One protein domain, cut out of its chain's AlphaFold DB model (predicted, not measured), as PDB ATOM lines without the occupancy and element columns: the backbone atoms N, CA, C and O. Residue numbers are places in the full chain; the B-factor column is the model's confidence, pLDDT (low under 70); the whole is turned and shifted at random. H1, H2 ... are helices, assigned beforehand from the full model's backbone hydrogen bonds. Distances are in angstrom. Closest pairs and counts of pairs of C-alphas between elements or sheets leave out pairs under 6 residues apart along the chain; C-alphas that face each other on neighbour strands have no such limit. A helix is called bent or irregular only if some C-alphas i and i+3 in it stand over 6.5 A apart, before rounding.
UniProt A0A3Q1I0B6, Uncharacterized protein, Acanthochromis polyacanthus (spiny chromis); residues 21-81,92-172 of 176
ATOM      1  N   ARG A  21     -81.057 373.920 800.889       68.56
ATOM      2  CA  ARG A  21     -80.787 372.866 801.884       68.56
ATOM      3  C   ARG A  21     -81.892 371.811 801.998       68.56
ATOM      4  O   ARG A  21     -81.589 370.630 802.132       68.56
ATOM      5  N   THR A  22     -83.164 372.205 801.975       73.31
ATOM      6  CA  THR A  22     -84.304 371.279 802.077       73.31
ATOM      7  C   THR A  22     -84.444 370.429 800.816       73.31
ATOM      8  O   THR A  22     -84.752 369.246 800.917       73.31
ATOM      9  N   LEU A  23     -84.194 371.002 799.634       73.00
ATOM     10  CA  LEU A  23     -84.204 370.258 798.369       73.00
ATOM     11  C   LEU A  23     -83.050 369.250 798.307       73.00
ATOM     12  O   LEU A  23     -83.281 368.081 798.005       73.00
ATOM     13  N   ALA A  24     -81.842 369.662 798.705       76.75
ATOM     14  CA  ALA A  24     -80.687 368.772 798.802       76.75
ATOM     15  C   ALA A  24     -80.924 367.605 799.780       76.75
ATOM     16  O   ALA A  24     -80.544 366.466 799.499       76.75
ATOM     17  N   ALA A  25     -81.592 367.862 800.911       80.81
ATOM     18  CA  ALA A  25     -81.961 366.818 801.864       80.81
ATOM     19  C   ALA A  25     -82.951 365.805 801.264       80.81
ATOM     20  O   ALA A  25     -82.760 364.603 801.426       80.81
ATOM     21  N   ILE A  26     -83.974 366.273 800.540       81.44
ATOM     22  CA  ILE A  26     -84.972 365.406 799.892       81.44
ATOM     23  C   ILE A  26     -84.321 364.522 798.822       81.44
ATOM     24  O   ILE A  26     -84.541 363.312 798.829       81.44
ATOM     25  N   HIS A  27     -83.475 365.099 797.965       81.88
ATOM     26  CA  HIS A  27     -82.725 364.342 796.961       81.88
ATOM     27  C   HIS A  27     -81.858 363.251 797.610       81.88
ATOM     28  O   HIS A  27     -81.903 362.085 797.216       81.88
ATOM     29  N   ARG A  28     -81.124 363.595 798.677       87.06
ATOM     30  CA  ARG A  28     -80.290 362.631 799.409       87.06
ATOM     31  C   ARG A  28     -81.107 361.478 799.998       87.06
ATOM     32  O   ARG A  28     -80.629 360.346 799.999       87.06
ATOM     33  N   VAL A  29     -82.321 361.749 800.480       89.00
ATOM     34  CA  VAL A  29     -83.226 360.709 800.993       89.00
ATOM     35  C   VAL A  29     -83.656 359.758 799.879       89.00
ATOM     36  O   VAL A  29     -83.557 358.551 800.070       89.00
ATOM     37  N   GLY A  30     -84.082 360.257 798.716       90.31
ATOM     38  CA  GLY A  30     -84.498 359.375 797.621       90.31
ATOM     39  C   GLY A  30     -83.362 358.498 797.090       90.31
ATOM     40  O   GLY A  30     -83.567 357.304 796.874       90.31
ATOM     41  N   GLN A  31     -82.144 359.041 796.995       92.06
ATOM     42  CA  GLN A  31     -80.952 358.252 796.656       92.06
ATOM     43  C   GLN A  31     -80.667 357.164 797.700       92.06
ATOM     44  O   GLN A  31     -80.435 356.007 797.354       92.06
ATOM     45  N   ALA A  32     -80.738 357.507 798.991       93.75
ATOM     46  CA  ALA A  32     -80.554 356.533 800.064       93.75
ATOM     47  C   ALA A  32     -81.606 355.411 800.012       93.75
ATOM     48  O   ALA A  32     -81.267 354.248 800.232       93.75
ATOM     49  N   VAL A  33     -82.857 355.743 799.672       94.31
ATOM     50  CA  VAL A  33     -83.930 354.759 799.475       94.31
ATOM     51  C   VAL A  33     -83.607 353.823 798.311       94.31
ATOM     52  O   VAL A  33     -83.635 352.614 798.517       94.31
ATOM     53  N   SER A  34     -83.252 354.331 797.123       94.12
ATOM     54  CA  SER A  34     -82.915 353.467 795.974       94.12
ATOM     55  C   SER A  34     -81.742 352.527 796.294       94.12
ATOM     56  O   SER A  34     -81.839 351.320 796.065       94.12
ATOM     57  N   VAL A  35     -80.685 353.022 796.952       96.44
ATOM     58  CA  VAL A  35     -79.553 352.180 797.383       96.44
ATOM     59  C   VAL A  35     -79.989 351.096 798.374       96.44
ATOM     60  O   VAL A  35     -79.600 349.934 798.228       96.44
ATOM     61  N   ALA A  36     -80.793 351.448 799.380       97.69
ATOM     62  CA  ALA A  36     -81.285 350.490 800.370       97.69
ATOM     63  C   ALA A  36     -82.159 349.405 799.725       97.69
ATOM     64  O   ALA A  36     -81.975 348.218 799.998       97.69
ATOM     65  N   VAL A  37     -83.052 349.798 798.814       97.94
ATOM     66  CA  VAL A  37     -83.889 348.872 798.045       97.94
ATOM     67  C   VAL A  37     -83.036 347.976 797.152       97.94
ATOM     68  O   VAL A  37     -83.281 346.777 797.089       97.94
ATOM     69  N   GLY A  38     -81.991 348.513 796.520       97.50
ATOM     70  CA  GLY A  38     -81.070 347.725 795.703       97.50
ATOM     71  C   GLY A  38     -80.372 346.614 796.491       97.50
ATOM     72  O   GLY A  38     -80.253 345.500 795.984       97.50
ATOM     73  N   ARG A  39     -79.968 346.893 797.738       97.94
ATOM     74  CA  ARG A  39     -79.394 345.892 798.655       97.94
ATOM     75  C   ARG A  39     -80.432 344.866 799.107       97.94
ATOM     76  O   ARG A  39     -80.141 343.678 799.099       97.94
ATOM     77  N   PHE A  40     -81.634 345.318 799.463       97.69
ATOM     78  CA  PHE A  40     -82.745 344.440 799.840       97.69
ATOM     79  C   PHE A  40     -83.094 343.452 798.718       97.69
ATOM     80  O   PHE A  40     -83.215 342.253 798.956       97.69
ATOM     81  N   VAL A  41     -83.190 343.949 797.486       97.56
ATOM     82  CA  VAL A  41     -83.472 343.135 796.304       97.56
ATOM     83  C   VAL A  41     -82.370 342.111 796.048       97.56
ATOM     84  O   VAL A  41     -82.694 340.962 795.789       97.56
ATOM     85  N   ALA A  42     -81.093 342.477 796.190       96.81
ATOM     86  CA  ALA A  42     -79.995 341.523 796.014       96.81
ATOM     87  C   ALA A  42     -80.094 340.332 796.987       96.81
ATOM     88  O   ALA A  42     -79.827 339.194 796.606       96.81
ATOM     89  N   VAL A  43     -80.530 340.577 798.228       95.69
ATOM     90  CA  VAL A  43     -80.799 339.506 799.201       95.69
ATOM     91  C   VAL A  43     -82.009 338.668 798.772       95.69
ATOM     92  O   VAL A  43     -81.934 337.443 798.793       95.69
ATOM     93  N   GLY A  44     -83.105 339.299 798.338       95.62
ATOM     94  CA  GLY A  44     -84.290 338.588 797.841       95.62
ATOM     95  C   GLY A  44     -84.001 337.708 796.618       95.62
ATOM     96  O   GLY A  44     -84.454 336.567 796.556       95.62
ATOM     97  N   GLU A  45     -83.195 338.203 795.677       94.25
ATOM     98  CA  GLU A  45     -82.731 337.467 794.497       94.25
ATOM     99  C   GLU A  45     -81.835 336.286 794.885       94.25
ATOM    100  O   GLU A  45     -82.008 335.198 794.338       94.25
ATOM    101  N   ALA A  46     -80.938 336.456 795.863       93.75
ATOM    102  CA  ALA A  46     -80.124 335.359 796.386       93.75
ATOM    103  C   ALA A  46     -81.000 334.253 797.001       93.75
ATOM    104  O   ALA A  46     -80.861 333.093 796.619       93.75
ATOM    105  N   ILE A  47     -81.972 334.610 797.850       91.81
ATOM    106  CA  ILE A  47     -82.934 333.658 798.439       91.81
ATOM    107  C   ILE A  47     -83.728 332.922 797.343       91.81
ATOM    108  O   ILE A  47     -84.008 331.729 797.458       91.81
ATOM    109  N   ALA A  48     -84.073 333.609 796.250       91.50
ATOM    110  CA  ALA A  48     -84.801 333.020 795.128       91.50
ATOM    111  C   ALA A  48     -84.008 331.925 794.392       91.50
ATOM    112  O   ALA A  48     -84.612 331.010 793.830       91.50
ATOM    113  N   THR A  49     -82.671 332.011 794.354       88.12
ATOM    114  CA  THR A  49     -81.844 331.064 793.579       88.12
ATOM    115  C   THR A  49     -81.967 329.621 794.063       88.12
ATOM    116  O   THR A  49     -81.849 328.698 793.258       88.12
ATOM    117  N   GLU A  50     -82.289 329.431 795.341       78.44
ATOM    118  CA  GLU A  50     -82.394 328.126 795.992       78.44
ATOM    119  C   GLU A  50     -83.797 327.501 795.880       78.44
ATOM    120  O   GLU A  50     -84.013 326.373 796.326       78.44
ATOM    121  N   ASN A  51     -84.773 328.201 795.283       83.62
ATOM    122  CA  ASN A  51     -86.158 327.736 795.192       83.62
ATOM    123  C   ASN A  51     -86.778 327.997 793.811       83.62
ATOM    124  O   ASN A  51     -87.338 329.061 793.568       83.62
ATOM    125  N   GLN A  52     -86.743 326.999 792.919       85.62
ATOM    126  CA  GLN A  52     -87.265 327.125 791.545       85.62
ATOM    127  C   GLN A  52     -88.764 327.445 791.477       85.62
ATOM    128  O   GLN A  52     -89.197 328.132 790.560       85.62
ATOM    129  N   GLU A  53     -89.560 326.982 792.441       89.62
ATOM    130  CA  GLU A  53     -91.017 327.163 792.424       89.62
ATOM    131  C   GLU A  53     -91.423 328.621 792.675       89.62
ATOM    132  O   GLU A  53     -92.355 329.125 792.056       89.62
ATOM    133  N   LEU A  54     -90.729 329.304 793.589       91.31
ATOM    134  CA  LEU A  54     -91.031 330.689 793.961       91.31
ATOM    135  C   LEU A  54     -90.076 331.702 793.320       91.31
ATOM    136  O   LEU A  54     -90.248 332.903 793.528       91.31
ATOM    137  N   LYS A  55     -89.095 331.246 792.530       92.69
ATOM    138  CA  LYS A  55     -88.066 332.092 791.914       92.69
ATOM    139  C   LYS A  55     -88.655 333.201 791.052       92.69
ATOM    140  O   LYS A  55     -88.286 334.361 791.228       92.69
ATOM    141  N   ASP A  56     -89.581 332.864 790.161       94.62
ATOM    142  CA  ASP A  56     -90.188 333.837 789.247       94.62
ATOM    143  C   ASP A  56     -91.048 334.853 790.009       94.62
ATOM    144  O   ASP A  56     -90.981 336.059 789.760       94.62
ATOM    145  N   GLU A  57     -91.812 334.384 791.001       95.69
ATOM    146  CA  GLU A  57     -92.649 335.252 791.830       95.69
ATOM    147  C   GLU A  57     -91.801 336.215 792.679       95.69
ATOM    148  O   GLU A  57     -92.116 337.406 792.782       95.69
ATOM    149  N   MET A  58     -90.703 335.710 793.252       96.94
ATOM    150  CA  MET A  58     -89.732 336.496 794.012       96.94
ATOM    151  C   MET A  58     -89.017 337.508 793.117       96.94
ATOM    152  O   MET A  58     -88.899 338.676 793.489       96.94
ATOM    153  N   GLY A  59     -88.598 337.091 791.920       96.31
ATOM    154  CA  GLY A  59     -87.957 337.948 790.926       96.31
ATOM    155  C   GLY A  59     -88.854 339.111 790.507       96.31
ATOM    156  O   GLY A  59     -88.411 340.259 790.501       96.31
ATOM    157  N   GLN A  60     -90.140 338.853 790.258       97.19
ATOM    158  CA  GLN A  60     -91.098 339.908 789.928       97.19
ATOM    159  C   GLN A  60     -91.293 340.896 791.089       97.19
ATOM    160  O   GLN A  60     -91.289 342.109 790.878       97.19
ATOM    161  N   ALA A  61     -91.425 340.403 792.325       97.75
ATOM    162  CA  ALA A  61     -91.566 341.264 793.503       97.75
ATOM    163  C   ALA A  61     -90.309 342.129 793.735       97.75
ATOM    164  O   ALA A  61     -90.412 343.322 794.035       97.75
ATOM    165  N   CYS A  62     -89.128 341.547 793.529       98.06
ATOM    166  CA  CYS A  62     -87.837 342.226 793.574       98.06
ATOM    167  C   CYS A  62     -87.711 343.313 792.496       98.06
ATOM    168  O   CYS A  62     -87.329 344.449 792.792       98.06
ATOM    169  N   PHE A  63     -88.096 342.996 791.260       97.62
ATOM    170  CA  PHE A  63     -88.113 343.941 790.147       97.62
ATOM    171  C   PHE A  63     -89.028 345.140 790.433       97.62
ATOM    172  O   PHE A  63     -88.634 346.292 790.243       97.62
ATOM    173  N   GLU A  64     -90.236 344.893 790.938       97.81
ATOM    174  CA  GLU A  64     -91.179 345.955 791.291       97.81
ATOM    175  C   GLU A  64     -90.676 346.826 792.445       97.81
ATOM    176  O   GLU A  64     -90.806 348.052 792.374       97.81
ATOM    177  N   ALA A  65     -90.059 346.222 793.468       98.19
ATOM    178  CA  ALA A  65     -89.455 346.957 794.573       98.19
ATOM    179  C   ALA A  65     -88.359 347.899 794.059       98.19
ATOM    180  O   ALA A  65     -88.403 349.097 794.347       98.19
ATOM    181  N   ARG A  66     -87.438 347.393 793.227       98.06
ATOM    182  CA  ARG A  66     -86.380 348.196 792.593       98.06
ATOM    183  C   ARG A  66     -86.964 349.357 791.794       98.06
ATOM    184  O   ARG A  66     -86.614 350.506 792.044       98.06
ATOM    185  N   ARG A  67     -87.937 349.075 790.922       97.19
ATOM    186  CA  ARG A  67     -88.597 350.098 790.099       97.19
ATOM    187  C   ARG A  67     -89.270 351.181 790.946       97.19
ATOM    188  O   ARG A  67     -89.237 352.354 790.582       97.19
ATOM    189  N   ALA A  68     -89.890 350.808 792.065       96.19
ATOM    190  CA  ALA A  68     -90.502 351.759 792.987       96.19
ATOM    191  C   ALA A  68     -89.453 352.608 793.731       96.19
ATOM    192  O   ALA A  68     -89.657 353.812 793.888       96.19
ATOM    193  N   GLY A  69     -88.324 352.014 794.136       95.50
ATOM    194  CA  GLY A  69     -87.188 352.730 794.724       95.50
ATOM    195  C   GLY A  69     -86.573 353.753 793.764       95.50
ATOM    196  O   GLY A  69     -86.353 354.901 794.148       95.50
ATOM    197  N   ASP A  70     -86.390 353.374 792.500       94.44
ATOM    198  CA  ASP A  70     -85.857 354.261 791.460       94.44
ATOM    199  C   ASP A  70     -86.832 355.393 791.123       94.44
ATOM    200  O   ASP A  70     -86.424 356.545 790.976       94.44
ATOM    201  N   ALA A  71     -88.137 355.103 791.082       92.50
ATOM    202  CA  ALA A  71     -89.160 356.129 790.915       92.50
ATOM    203  C   ALA A  71     -89.144 357.150 792.066       92.50
ATOM    204  O   ALA A  71     -89.304 358.344 791.821       92.50
ATOM    205  N   ILE A  72     -88.922 356.714 793.312       91.00
ATOM    206  CA  ILE A  72     -88.763 357.628 794.453       91.00
ATOM    207  C   ILE A  72     -87.520 358.503 794.263       91.00
ATOM    208  O   ILE A  72     -87.625 359.716 794.422       91.00
ATOM    209  N   ALA A  73     -86.377 357.926 793.882       90.44
ATOM    210  CA  ALA A  73     -85.153 358.691 793.642       90.44
ATOM    211  C   ALA A  73     -85.346 359.762 792.553       90.44
ATOM    212  O   ALA A  73     -85.026 360.928 792.785       90.44
ATOM    213  N   GLN A  74     -85.965 359.404 791.423       89.62
ATOM    214  CA  GLN A  74     -86.267 360.336 790.329       89.62
ATOM    215  C   GLN A  74     -87.217 361.459 790.760       89.62
ATOM    216  O   GLN A  74     -86.965 362.625 790.481       89.62
ATOM    217  N   LEU A  75     -88.284 361.136 791.498       87.19
ATOM    218  CA  LEU A  75     -89.240 362.135 791.995       87.19
ATOM    219  C   LEU A  75     -88.631 363.080 793.046       87.19
ATOM    220  O   LEU A  75     -89.176 364.153 793.299       87.19
ATOM    221  N   THR A  76     -87.519 362.691 793.675       84.88
ATOM    222  CA  THR A  76     -86.765 363.547 794.603       84.88
ATOM    223  C   THR A  76     -85.641 364.346 793.941       84.88
ATOM    224  O   THR A  76     -85.119 365.270 794.571       84.88
ATOM    225  N   ASP A  77     -85.289 364.046 792.689       80.25
ATOM    226  CA  ASP A  77     -84.306 364.785 791.890       80.25
ATOM    227  C   ASP A  77     -84.950 366.005 791.210       80.25
ATOM    228  O   ASP A  77     -85.102 366.104 789.995       80.25
ATOM    229  N   VAL A  78     -85.372 366.963 792.035       64.25
ATOM    230  CA  VAL A  78     -85.980 368.231 791.586       64.25
ATOM    231  C   VAL A  78     -84.902 369.289 791.267       64.25
ATOM    232  O   VAL A  78     -85.218 370.441 790.982       64.25
ATOM    233  N   GLY A  79     -83.614 368.930 791.342       53.31
ATOM    234  CA  GLY A  79     -82.478 369.842 791.156       53.31
ATOM    235  C   GLY A  79     -82.024 370.022 789.703       53.31
ATOM    236  O   GLY A  79     -81.341 370.999 789.412       53.31
ATOM    237  N   SER A  80     -82.426 369.126 788.797       45.00
ATOM    238  CA  SER A  80     -81.925 369.090 787.410       45.00
ATOM    239  C   SER A  80     -82.970 369.446 786.346       45.00
ATOM    240  O   SER A  80     -82.661 369.444 785.153       45.00
ATOM    241  N   ALA A  81     -84.205 369.777 786.738       44.78
ATOM    242  CA  ALA A  81     -85.198 370.282 785.797       44.78
ATOM    243  C   ALA A  81     -84.793 371.696 785.350       44.78
ATOM    244  O   ALA A  81     -85.028 372.684 786.047       44.78
ATOM    245  N   VAL A  92     -95.890 370.713 791.442       45.09
ATOM    246  CA  VAL A  92     -95.751 370.330 792.884       45.09
ATOM    247  C   VAL A  92     -96.795 369.332 793.397       45.09
ATOM    248  O   VAL A  92     -96.469 368.422 794.161       45.09
ATOM    249  N   PHE A  93     -98.064 369.463 792.999       40.72
ATOM    250  CA  PHE A  93     -99.116 368.534 793.451       40.72
ATOM    251  C   PHE A  93     -98.995 367.140 792.807       40.72
ATOM    252  O   PHE A  93     -99.288 366.125 793.450       40.72
ATOM    253  N   SER A  94     -98.506 367.096 791.564       52.62
ATOM    254  CA  SER A  94     -98.261 365.862 790.812       52.62
ATOM    255  C   SER A  94     -97.142 365.026 791.439       52.62
ATOM    256  O   SER A  94     -97.319 363.822 791.608       52.62
ATOM    257  N   ASP A  95     -96.064 365.663 791.908       64.38
ATOM    258  CA  ASP A  95     -94.918 364.966 792.509       64.38
ATOM    259  C   ASP A  95     -95.255 364.384 793.879       64.38
ATOM    260  O   ASP A  95     -94.828 363.282 794.212       64.38
ATOM    261  N   ARG A  96     -96.104 365.061 794.669       71.94
ATOM    262  CA  ARG A  96     -96.564 364.516 795.957       71.94
ATOM    263  C   ARG A  96     -97.448 363.285 795.767       71.94
ATOM    264  O   ARG A  96     -97.298 362.309 796.497       71.94
ATOM    265  N   THR A  97     -98.349 363.319 794.787       79.88
ATOM    266  CA  THR A  97     -99.215 362.177 794.457       79.88
ATOM    267  C   THR A  97     -98.399 361.020 793.875       79.88
ATOM    268  O   THR A  97     -98.581 359.871 794.283       79.88
ATOM    269  N   GLY A  98     -97.448 361.326 792.986       84.44
ATOM    270  CA  GLY A  98     -96.496 360.365 792.428       84.44
ATOM    271  C   GLY A  98     -95.635 359.704 793.504       84.44
ATOM    272  O   GLY A  98     -95.533 358.480 793.537       84.44
ATOM    273  N   MET A  99     -95.112 360.488 794.447       85.31
ATOM    274  CA  MET A  99     -94.289 360.002 795.556       85.31
ATOM    275  C   MET A  99     -95.081 359.093 796.500       85.31
ATOM    276  O   MET A  99     -94.594 358.028 796.872       85.31
ATOM    277  N   VAL A 100     -96.323 359.452 796.851       89.88
ATOM    278  CA  VAL A 100     -97.192 358.588 797.672       89.88
ATOM    279  C   VAL A 100     -97.488 357.270 796.957       89.88
ATOM    280  O   VAL A 100     -97.475 356.209 797.586       89.88
ATOM    281  N   LYS A 101     -97.727 357.310 795.641       90.94
ATOM    282  CA  LYS A 101     -97.944 356.103 794.837       90.94
ATOM    283  C   LYS A 101     -96.690 355.227 794.798       90.94
ATOM    284  O   LYS A 101     -96.800 354.028 795.038       90.94
ATOM    285  N   ALA A 102     -95.519 355.810 794.551       91.56
ATOM    286  CA  ALA A 102     -94.248 355.090 794.516       91.56
ATOM    287  C   ALA A 102     -93.904 354.473 795.882       91.56
ATOM    288  O   ALA A 102     -93.560 353.298 795.950       91.56
ATOM    289  N   ALA A 103     -94.109 355.207 796.979       93.88
ATOM    290  CA  ALA A 103     -93.916 354.695 798.335       93.88
ATOM    291  C   ALA A 103     -94.871 353.535 798.669       93.88
ATOM    292  O   ALA A 103     -94.450 352.532 799.240       93.88
ATOM    293  N   ARG A 104     -96.151 353.633 798.282       95.75
ATOM    294  CA  ARG A 104     -97.120 352.544 798.478       95.75
ATOM    295  C   ARG A 104     -96.741 351.299 797.678       95.75
ATOM    296  O   ARG A 104     -96.836 350.197 798.209       95.75
ATOM    297  N   LEU A 105     -96.321 351.475 796.425       96.19
ATOM    298  CA  LEU A 105     -95.831 350.375 795.595       96.19
ATOM    299  C   LEU A 105     -94.601 349.729 796.228       96.19
ATOM    300  O   LEU A 105     -94.582 348.513 796.376       96.19
ATOM    301  N   LEU A 106     -93.640 350.531 796.691       96.75
ATOM    302  CA  LEU A 106     -92.449 350.020 797.359       96.75
ATOM    303  C   LEU A 106     -92.811 349.176 798.587       96.75
ATOM    304  O   LEU A 106     -92.344 348.049 798.705       96.75
ATOM    305  N   LEU A 107     -93.685 349.680 799.467       97.00
ATOM    306  CA  LEU A 107     -94.150 348.936 800.643       97.00
ATOM    307  C   LEU A 107     -94.842 347.625 800.258       97.00
ATOM    308  O   LEU A 107     -94.587 346.594 800.878       97.00
ATOM    309  N   SER A 108     -95.690 347.648 799.229       97.69
ATOM    310  CA  SER A 108     -96.382 346.456 798.733       97.69
ATOM    311  C   SER A 108     -95.395 345.408 798.213       97.69
ATOM    312  O   SER A 108     -95.477 344.244 798.601       97.69
ATOM    313  N   SER A 109     -94.445 345.811 797.368       97.44
ATOM    314  CA  SER A 109     -93.467 344.900 796.767       97.44
ATOM    315  C   SER A 109     -92.475 344.363 797.801       97.44
ATOM    316  O   SER A 109     -92.219 343.164 797.821       97.44
ATOM    317  N   VAL A 110     -91.992 345.201 798.727       97.69
ATOM    318  CA  VAL A 110     -91.146 344.769 799.856       97.69
ATOM    319  C   VAL A 110     -91.878 343.762 800.737       97.69
ATOM    320  O   VAL A 110     -91.321 342.717 801.062       97.69
ATOM    321  N   THR A 111     -93.143 344.025 801.079       97.31
ATOM    322  CA  THR A 111     -93.955 343.081 801.863       97.31
ATOM    323  C   THR A 111     -94.091 341.746 801.132       97.31
ATOM    324  O   THR A 111     -93.924 340.694 801.745       97.31
ATOM    325  N   LYS A 112     -94.324 341.772 799.813       97.31
ATOM    326  CA  LYS A 112     -94.395 340.554 799.000       97.31
ATOM    327  C   LYS A 112     -93.076 339.775 799.020       97.31
ATOM    328  O   LYS A 112     -93.114 338.569 799.237       97.31
ATOM    329  N   VAL A 113     -91.928 340.445 798.869       97.56
ATOM    330  CA  VAL A 113     -90.600 339.808 798.981       97.56
ATOM    331  C   VAL A 113     -90.421 339.147 800.349       97.56
ATOM    332  O   VAL A 113     -90.030 337.987 800.411       97.56
ATOM    333  N   LEU A 114     -90.764 339.834 801.444       96.31
ATOM    334  CA  LEU A 114     -90.638 339.281 802.799       96.31
ATOM    335  C   LEU A 114     -91.519 338.041 803.015       96.31
ATOM    336  O   LEU A 114     -91.056 337.045 803.564       96.31
ATOM    337  N   VAL A 115     -92.769 338.071 802.545       96.25
ATOM    338  CA  VAL A 115     -93.684 336.920 802.635       96.25
ATOM    339  C   VAL A 115     -93.180 335.744 801.796       96.25
ATOM    340  O   VAL A 115     -93.253 334.596 802.231       96.25
ATOM    341  N   LEU A 116     -92.658 336.005 800.596       96.00
ATOM    342  CA  LEU A 116     -92.077 334.958 799.756       96.00
ATOM    343  C   LEU A 116     -90.814 334.368 800.382       96.00
ATOM    344  O   LEU A 116     -90.646 333.152 800.351       96.00
ATOM    345  N   ALA A 117     -89.973 335.197 801.000       94.44
ATOM    346  CA  ALA A 117     -88.776 334.742 801.694       94.44
ATOM    347  C   ALA A 117     -89.137 333.807 802.859       94.44
ATOM    348  O   ALA A 117     -88.596 332.707 802.935       94.44
ATOM    349  N   ASP A 118     -90.111 334.178 803.700       92.81
ATOM    350  CA  ASP A 118     -90.580 333.311 804.792       92.81
ATOM    351  C   ASP A 118     -91.131 331.975 804.264       92.81
ATOM    352  O   ASP A 118     -90.785 330.908 804.775       92.81
ATOM    353  N   ARG A 119     -91.906 331.996 803.169       93.44
ATOM    354  CA  ARG A 119     -92.396 330.767 802.517       93.44
ATOM    355  C   ARG A 119     -91.258 329.877 802.012       93.44
ATOM    356  O   ARG A 119     -91.345 328.658 802.169       93.44
ATOM    357  N   ILE A 120     -90.219 330.452 801.404       93.06
ATOM    358  CA  ILE A 120     -89.043 329.709 800.921       93.06
ATOM    359  C   ILE A 120     -88.315 329.053 802.097       93.06
ATOM    360  O   ILE A 120     -88.074 327.847 802.058       93.06
ATOM    361  N   VAL A 121     -88.055 329.807 803.167       90.06
ATOM    362  CA  VAL A 121     -87.377 329.304 804.372       90.06
ATOM    363  C   VAL A 121     -88.189 328.193 805.044       90.06
ATOM    364  O   VAL A 121     -87.646 327.146 805.393       90.06
ATOM    365  N   ILE A 122     -89.512 328.356 805.175       91.38
ATOM    366  CA  ILE A 122     -90.398 327.300 805.696       91.38
ATOM    367  C   ILE A 122     -90.271 326.025 804.861       91.38
ATOM    368  O   ILE A 122     -90.151 324.936 805.425       91.38
ATOM    369  N   LYS A 123     -90.296 326.145 803.530       90.94
ATOM    370  CA  LYS A 123     -90.154 324.991 802.637       90.94
ATOM    371  C   LYS A 123     -88.802 324.306 802.806       90.94
ATOM    372  O   LYS A 123     -88.782 323.085 802.899       90.94
ATOM    373  N   GLN A 124     -87.706 325.058 802.906       91.00
ATOM    374  CA  GLN A 124     -86.375 324.491 803.155       91.00
ATOM    375  C   GLN A 124     -86.334 323.687 804.462       91.00
ATOM    376  O   GLN A 124     -85.860 322.553 804.467       91.00
ATOM    377  N   ILE A 125     -86.921 324.215 805.543       91.50
ATOM    378  CA  ILE A 125     -87.009 323.518 806.836       91.50
ATOM    379  C   ILE A 125     -87.827 322.228 806.720       91.50
ATOM    380  O   ILE A 125     -87.414 321.188 807.230       91.50
ATOM    381  N   ILE A 126     -88.983 322.271 806.049       92.81
ATOM    382  CA  ILE A 126     -89.828 321.084 805.859       92.81
ATOM    383  C   ILE A 126     -89.100 320.035 805.012       92.81
ATOM    384  O   ILE A 126     -89.109 318.857 805.363       92.81
ATOM    385  N   THR A 127     -88.441 320.446 803.928       93.25
ATOM    386  CA  THR A 127     -87.664 319.541 803.076       93.25
ATOM    387  C   THR A 127     -86.511 318.907 803.847       93.25
ATOM    388  O   THR A 127     -86.347 317.692 803.781       93.25
ATOM    389  N   SER A 128     -85.754 319.688 804.621       94.88
ATOM    390  CA  SER A 128     -84.673 319.179 805.470       94.88
ATOM    391  C   SER A 128     -85.194 318.188 806.521       94.88
ATOM    392  O   SER A 128     -84.682 317.075 806.623       94.88
ATOM    393  N   ARG A 129     -86.306 318.508 807.202       95.12
ATOM    394  CA  ARG A 129     -86.990 317.578 808.119       95.12
ATOM    395  C   ARG A 129     -87.382 316.270 807.432       95.12
ATOM    396  O   ARG A 129     -87.243 315.203 808.021       95.12
ATOM    397  N   ASN A 130     -87.908 316.339 806.211       96.12
ATOM    398  CA  ASN A 130     -88.332 315.149 805.481       96.12
ATOM    399  C   ASN A 130     -87.144 314.259 805.098       96.12
ATOM    400  O   ASN A 130     -87.289 313.044 805.180       96.12
ATOM    401  N   LYS A 131     -85.981 314.830 804.744       95.69
ATOM    402  CA  LYS A 131     -84.748 314.049 804.533       95.69
ATOM    403  C   LYS A 131     -84.393 313.255 805.793       95.69
ATOM    404  O   LYS A 131     -84.335 312.033 805.732       95.69
ATOM    405  N   VAL A 132     -84.334 313.937 806.943       96.75
ATOM    406  CA  VAL A 132     -84.071 313.313 808.252       96.75
ATOM    407  C   VAL A 132     -85.029 312.150 808.527       96.75
ATOM    408  O   VAL A 132     -84.589 311.081 808.939       96.75
ATOM    409  N   LEU A 133     -86.335 312.337 808.292       96.12
ATOM    410  CA  LEU A 133     -87.335 311.283 808.497       96.12
ATOM    411  C   LEU A 133     -87.130 310.089 807.557       96.12
ATOM    412  O   LEU A 133     -87.254 308.950 807.995       96.12
ATOM    413  N   VAL A 134     -86.805 310.337 806.285       96.62
ATOM    414  CA  VAL A 134     -86.528 309.276 805.306       96.62
ATOM    415  C   VAL A 134     -85.286 308.488 805.707       96.62
ATOM    416  O   VAL A 134     -85.316 307.259 805.696       96.62
ATOM    417  N   THR A 135     -84.208 309.163 806.089       95.56
ATOM    418  CA  THR A 135     -82.954 308.497 806.457       95.56
ATOM    419  C   THR A 135     -83.084 307.749 807.784       95.56
ATOM    420  O   THR A 135     -82.515 306.669 807.932       95.56
ATOM    421  N   LEU A 136     -83.894 308.252 808.722       95.25
ATOM    422  CA  LEU A 136     -84.238 307.537 809.952       95.25
ATOM    423  C   LEU A 136     -85.029 306.250 809.666       95.25
ATOM    424  O   LEU A 136     -84.689 305.197 810.195       95.25
ATOM    425  N   ASP A 137     -86.028 306.310 808.783       95.81
ATOM    426  CA  ASP A 137     -86.809 305.139 808.355       95.81
ATOM    427  C   ASP A 137     -85.931 304.079 807.659       95.81
ATOM    428  O   ASP A 137     -86.133 302.878 807.840       95.81
ATOM    429  N   HIS A 138     -84.900 304.499 806.917       95.00
ATOM    430  CA  HIS A 138     -83.897 303.575 806.380       95.00
ATOM    431  C   HIS A 138     -83.020 302.977 807.483       95.00
ATOM    432  O   HIS A 138     -82.746 301.777 807.457       95.00
ATOM    433  N   LEU A 139     -82.608 303.786 808.464       94.38
ATOM    434  CA  LEU A 139     -81.792 303.343 809.591       94.38
ATOM    435  C   LEU A 139     -82.504 302.270 810.433       94.38
ATOM    436  O   LEU A 139     -81.849 301.366 810.937       94.38
ATOM    437  N   GLU A 140     -83.834 302.326 810.546       93.12
ATOM    438  CA  GLU A 140     -84.643 301.306 811.230       93.12
ATOM    439  C   GLU A 140     -84.715 299.965 810.477       93.12
ATOM    440  O   GLU A 140     -85.021 298.935 811.078       93.12
ATOM    441  N   ARG A 141     -84.431 299.955 809.168       94.00
ATOM    442  CA  ARG A 141     -84.545 298.770 808.298       94.00
ATOM    443  C   ARG A 141     -83.218 298.088 807.976       94.00
ATOM    444  O   ARG A 141     -83.229 297.049 807.313       94.00
ATOM    445  N   VAL A 142     -82.092 298.653 808.407       95.88
ATOM    446  CA  VAL A 142     -80.764 298.109 808.092       95.88
ATOM    447  C   VAL A 142     -80.583 296.700 808.640       95.88
ATOM    448  O   VAL A 142     -81.006 296.372 809.748       95.88
ATOM    449  N   SER A 143     -79.907 295.865 807.854       93.38
ATOM    450  CA  SER A 143     -79.695 294.448 808.187       93.38
ATOM    451  C   SER A 143     -78.227 294.095 808.422       93.38
ATOM    452  O   SER A 143     -77.914 293.006 808.904       93.38
ATOM    453  N   THR A 144     -77.311 295.022 808.119       96.44
ATOM    454  CA  THR A 144     -75.867 294.833 808.289       96.44
ATOM    455  C   THR A 144     -75.225 296.011 809.011       96.44
ATOM    456  O   THR A 144     -75.662 297.155 808.894       96.44
ATOM    457  N   PHE A 145     -74.134 295.747 809.733       94.19
ATOM    458  CA  PHE A 145     -73.393 296.801 810.429       94.19
ATOM    459  C   PHE A 145     -72.764 297.817 809.462       94.19
ATOM    460  O   PHE A 145     -72.742 299.009 809.749       94.19
ATOM    461  N   GLN A 146     -72.283 297.366 808.300       95.62
ATOM    462  CA  GLN A 146     -71.710 298.261 807.293       95.62
ATOM    463  C   GLN A 146     -72.757 299.255 806.766       95.62
ATOM    464  O   GLN A 146     -72.487 300.452 806.704       95.62
ATOM    465  N   GLU A 147     -73.952 298.762 806.431       95.38
ATOM    466  CA  GLU A 147     -75.084 299.589 806.002       95.38
ATOM    467  C   GLU A 147     -75.530 300.539 807.121       95.38
ATOM    468  O   GLU A 147     -75.704 301.730 806.879       95.38
ATOM    469  N   PHE A 148     -75.604 300.050 808.366       96.31
ATOM    470  CA  PHE A 148     -75.888 300.888 809.532       96.31
ATOM    471  C   PHE A 148     -74.914 302.067 809.635       96.31
ATOM    472  O   PHE A 148     -75.357 303.205 809.743       96.31
ATOM    473  N   VAL A 149     -73.598 301.832 809.561       97.06
ATOM    474  CA  VAL A 149     -72.592 302.905 809.675       97.06
ATOM    475  C   VAL A 149     -72.748 303.940 808.554       97.06
ATOM    476  O   VAL A 149     -72.642 305.141 808.809       97.06
ATOM    477  N   GLN A 150     -73.034 303.496 807.327       95.62
ATOM    478  CA  GLN A 150     -73.237 304.388 806.183       95.62
ATOM    479  C   GLN A 150     -74.484 305.266 806.355       95.62
ATOM    480  O   GLN A 150     -74.390 306.491 806.258       95.62
ATOM    481  N   ILE A 151     -75.633 304.661 806.665       95.38
ATOM    482  CA  ILE A 151     -76.903 305.385 806.815       95.38
ATOM    483  C   ILE A 151     -76.884 306.267 808.067       95.38
ATOM    484  O   ILE A 151     -77.356 307.401 808.027       95.38
ATOM    485  N   PHE A 152     -76.266 305.811 809.159       96.38
ATOM    486  CA  PHE A 152     -76.108 306.607 810.375       96.38
ATOM    487  C   PHE A 152     -75.271 307.867 810.127       96.38
ATOM    488  O   PHE A 152     -75.621 308.947 810.605       96.38
ATOM    489  N   SER A 153     -74.196 307.764 809.335       96.38
ATOM    490  CA  SER A 153     -73.406 308.935 808.943       96.38
ATOM    491  C   SER A 153     -74.223 309.926 808.111       96.38
ATOM    492  O   SER A 153     -74.095 311.132 808.316       96.38
ATOM    493  N   GLN A 154     -75.058 309.443 807.185       95.81
ATOM    494  CA  GLN A 154     -75.944 310.304 806.399       95.81
ATOM    495  C   GLN A 154     -76.984 310.992 807.289       95.81
ATOM    496  O   GLN A 154     -77.143 312.209 807.212       95.81
ATOM    497  N   PHE A 155     -77.633 310.236 808.176       96.62
ATOM    498  CA  PHE A 155     -78.596 310.762 809.139       96.62
ATOM    499  C   PHE A 155     -77.975 311.868 810.000       96.62
ATOM    500  O   PHE A 155     -78.570 312.932 810.161       96.62
ATOM    501  N   GLY A 156     -76.755 311.652 810.504       95.56
ATOM    502  CA  GLY A 156     -76.017 312.653 811.271       95.56
ATOM    503  C   GLY A 156     -75.786 313.951 810.490       95.56
ATOM    504  O   GLY A 156     -76.029 315.032 811.024       95.56
ATOM    505  N   ASN A 157     -75.390 313.858 809.217       95.50
ATOM    506  CA  ASN A 157     -75.191 315.030 808.358       95.50
ATOM    507  C   ASN A 157     -76.498 315.804 808.123       95.50
ATOM    508  O   ASN A 157     -76.525 317.028 808.249       95.50
ATOM    509  N   GLU A 158     -77.591 315.099 807.830       95.12
ATOM    510  CA  GLU A 158     -78.907 315.712 807.613       95.12
ATOM    511  C   GLU A 158     -79.462 316.353 808.892       95.12
ATOM    512  O   GLU A 158     -80.064 317.425 808.839       95.12
ATOM    513  N   MET A 159     -79.213 315.746 810.055       93.94
ATOM    514  CA  MET A 159     -79.572 316.308 811.358       93.94
ATOM    515  C   MET A 159     -78.809 317.597 811.669       93.94
ATOM    516  O   MET A 159     -79.398 318.528 812.218       93.94
ATOM    517  N   VAL A 160     -77.524 317.676 811.309       94.56
ATOM    518  CA  VAL A 160     -76.727 318.906 811.451       94.56
ATOM    519  C   VAL A 160     -77.274 320.006 810.536       94.56
ATOM    520  O   VAL A 160     -77.518 321.116 811.008       94.56
ATOM    521  N   GLU A 161     -77.552 319.700 809.262       91.19
ATOM    522  CA  GLU A 161     -78.192 320.636 808.320       91.19
ATOM    523  C   GLU A 161     -79.541 321.142 808.870       91.19
ATOM    524  O   GLU A 161     -79.803 322.345 808.900       91.19
ATOM    525  N   PHE A 162     -80.379 320.234 809.382       92.25
ATOM    526  CA  PHE A 162     -81.675 320.573 809.967       92.25
ATOM    527  C   PHE A 162     -81.557 321.441 811.229       92.25
ATOM    528  O   PHE A 162     -82.323 322.396 811.407       92.25
ATOM    529  N   ALA A 163     -80.592 321.150 812.104       89.88
ATOM    530  CA  ALA A 163     -80.330 321.937 813.306       89.88
ATOM    531  C   ALA A 163     -79.884 323.367 812.965       89.88
ATOM    532  O   ALA A 163     -80.363 324.314 813.588       89.88
ATOM    533  N   HIS A 164     -79.040 323.542 811.944       87.94
ATOM    534  CA  HIS A 164     -78.654 324.872 811.466       87.94
ATOM    535  C   HIS A 164     -79.864 325.665 810.953       87.94
ATOM    536  O   HIS A 164     -80.132 326.763 811.440       87.94
ATOM    537  N   LEU A 165     -80.668 325.073 810.062       85.38
ATOM    538  CA  LEU A 165     -81.844 325.737 809.480       85.38
ATOM    539  C   LEU A 165     -82.906 326.119 810.525       85.38
ATOM    540  O   LEU A 165     -83.616 327.117 810.377       85.38
ATOM    541  N   THR A 166     -83.056 325.316 811.579       84.88
ATOM    542  CA  THR A 166     -84.028 325.581 812.651       84.88
ATOM    543  C   THR A 166     -83.498 326.543 813.715       84.88
ATOM    544  O   THR A 166     -84.279 327.355 814.219       84.88
ATOM    545  N   GLY A 167     -82.196 326.507 814.010       79.50
ATOM    546  CA  GLY A 167     -81.523 327.442 814.912       79.50
ATOM    547  C   GLY A 167     -81.549 328.881 814.394       79.50
ATOM    548  O   GLY A 167     -81.960 329.786 815.123       79.50
ATOM    549  N   ASP A 168     -81.241 329.086 813.110       73.88
ATOM    550  CA  ASP A 168     -81.276 330.413 812.475       73.88
ATOM    551  C   ASP A 168     -82.671 331.054 812.545       73.88
ATOM    552  O   ASP A 168     -82.809 332.267 812.704       73.88
ATOM    553  N   ARG A 169     -83.732 330.238 812.503       65.25
ATOM    554  CA  ARG A 169     -85.116 330.711 812.610       65.25
ATOM    555  C   ARG A 169     -85.541 331.049 814.041       65.25
ATOM    556  O   ARG A 169     -86.381 331.932 814.227       65.25
ATOM    557  N   GLN A 170     -85.017 330.353 815.053       61.09
ATOM    558  CA  GLN A 170     -85.376 330.607 816.456       61.09
ATOM    559  C   GLN A 170     -84.860 331.963 816.950       61.09
ATOM    560  O   GLN A 170     -85.590 332.648 817.663       61.09
ATOM    561  N   ASN A 171     -83.694 332.410 816.473       59.56
ATOM    562  CA  ASN A 171     -83.125 333.726 816.804       59.56
ATOM    563  C   ASN A 171     -83.909 334.932 816.245       59.56
ATOM    564  O   ASN A 171     -83.597 336.070 816.587       59.56
ATOM    565  N   VAL A 172     -84.913 334.717 815.385       57.88
ATOM    566  CA  VAL A 172     -85.729 335.794 814.782       57.88
ATOM    567  C   VAL A 172     -87.055 336.004 815.529       57.88
ATOM    568  O   VAL A 172     -87.780 336.959 815.246       57.88
TER     569      VAL A 172
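AT A GLANCE: This is residues 21 to 81 and 92 to 172 of the 176 residues of an uncharacterized protein of Acanthochromis polyacanthus (spiny chromis) (UniProt A0A3Q1I0B6). One very long helix, H3, is the spine of a rod. The helical hairpin of H1 and H2 packs along its earlier part, mainly through H2, and H4 folds back along residues 124 to 139 of its later part. The printed part has 142 residues with four named helices, H1 to H4 in chain order, no named strand, and class all helix. The whole is extended, with a radius of gyration of the C-alphas of 23.1 A and spans of 79 by 26 by 21 A.

HOW THE PARTS SIT: H3, residues 93 to 139, is the hub, touching three helices. H2, residues 52 to 76, touches it at a shallow tilt of 23 degrees, opposite ways; the closest C-alphas, of Ala 65 and Ser 109, are 5.0 A apart. H1, residues 21 to 49, touches H2 at a shallow tilt of 8 degrees, opposite ways, as a hairpin; the closest C-alphas, of Gly 30 and Ala 73, are 4.1 A apart. H1 touches H3 with residues 44 to 48 alone, the closest C-alphas being those of Gly 44 and Val 113, 6.5 A. H1, H2 and H3 form an up-and-down bundle, each running against the one before. H4, residues 145 to 170, makes a hairpin with H3 at a shallow tilt of 24 degrees; the closest C-alphas, of Ser 128 and Phe 162, are 5.6 A apart. H4 is apart from H1 and H2. Every O i to N i+4 pair is within hydrogen-bond range in H1 and H3, against 19 of 21 in H2 and 21 of 22 in H4.

IN THESE COORDINATES: H3 is 69.4 A long, from C-alpha 93 at (-99.116, 368.534, 793.451). H1 measures 42.6 A from C-alpha 21 at (-80.787, 372.866, 801.884), H2 36.6 A, and H4 36.4 A to C-alpha 170 at (-85.376, 330.607, 816.456). H2 is irregular: C-alphas 53 and 56 are 7.4 A apart.

THE WHOLE: The two C-alphas farthest apart, of Val 92 and Thr 144, are 79.6 A apart. Residues 82 to 91 are not printed, and C-alphas 81 and 92 are 12.7 A apart across this cut, in the link from H2 to H3. The links H1 to H2 and H3 to H4 are tight. Mean pLDDT of the printed part is 89.1; residues 21, 78 to 81, 92 to 95 and 169 to 172 are under 70.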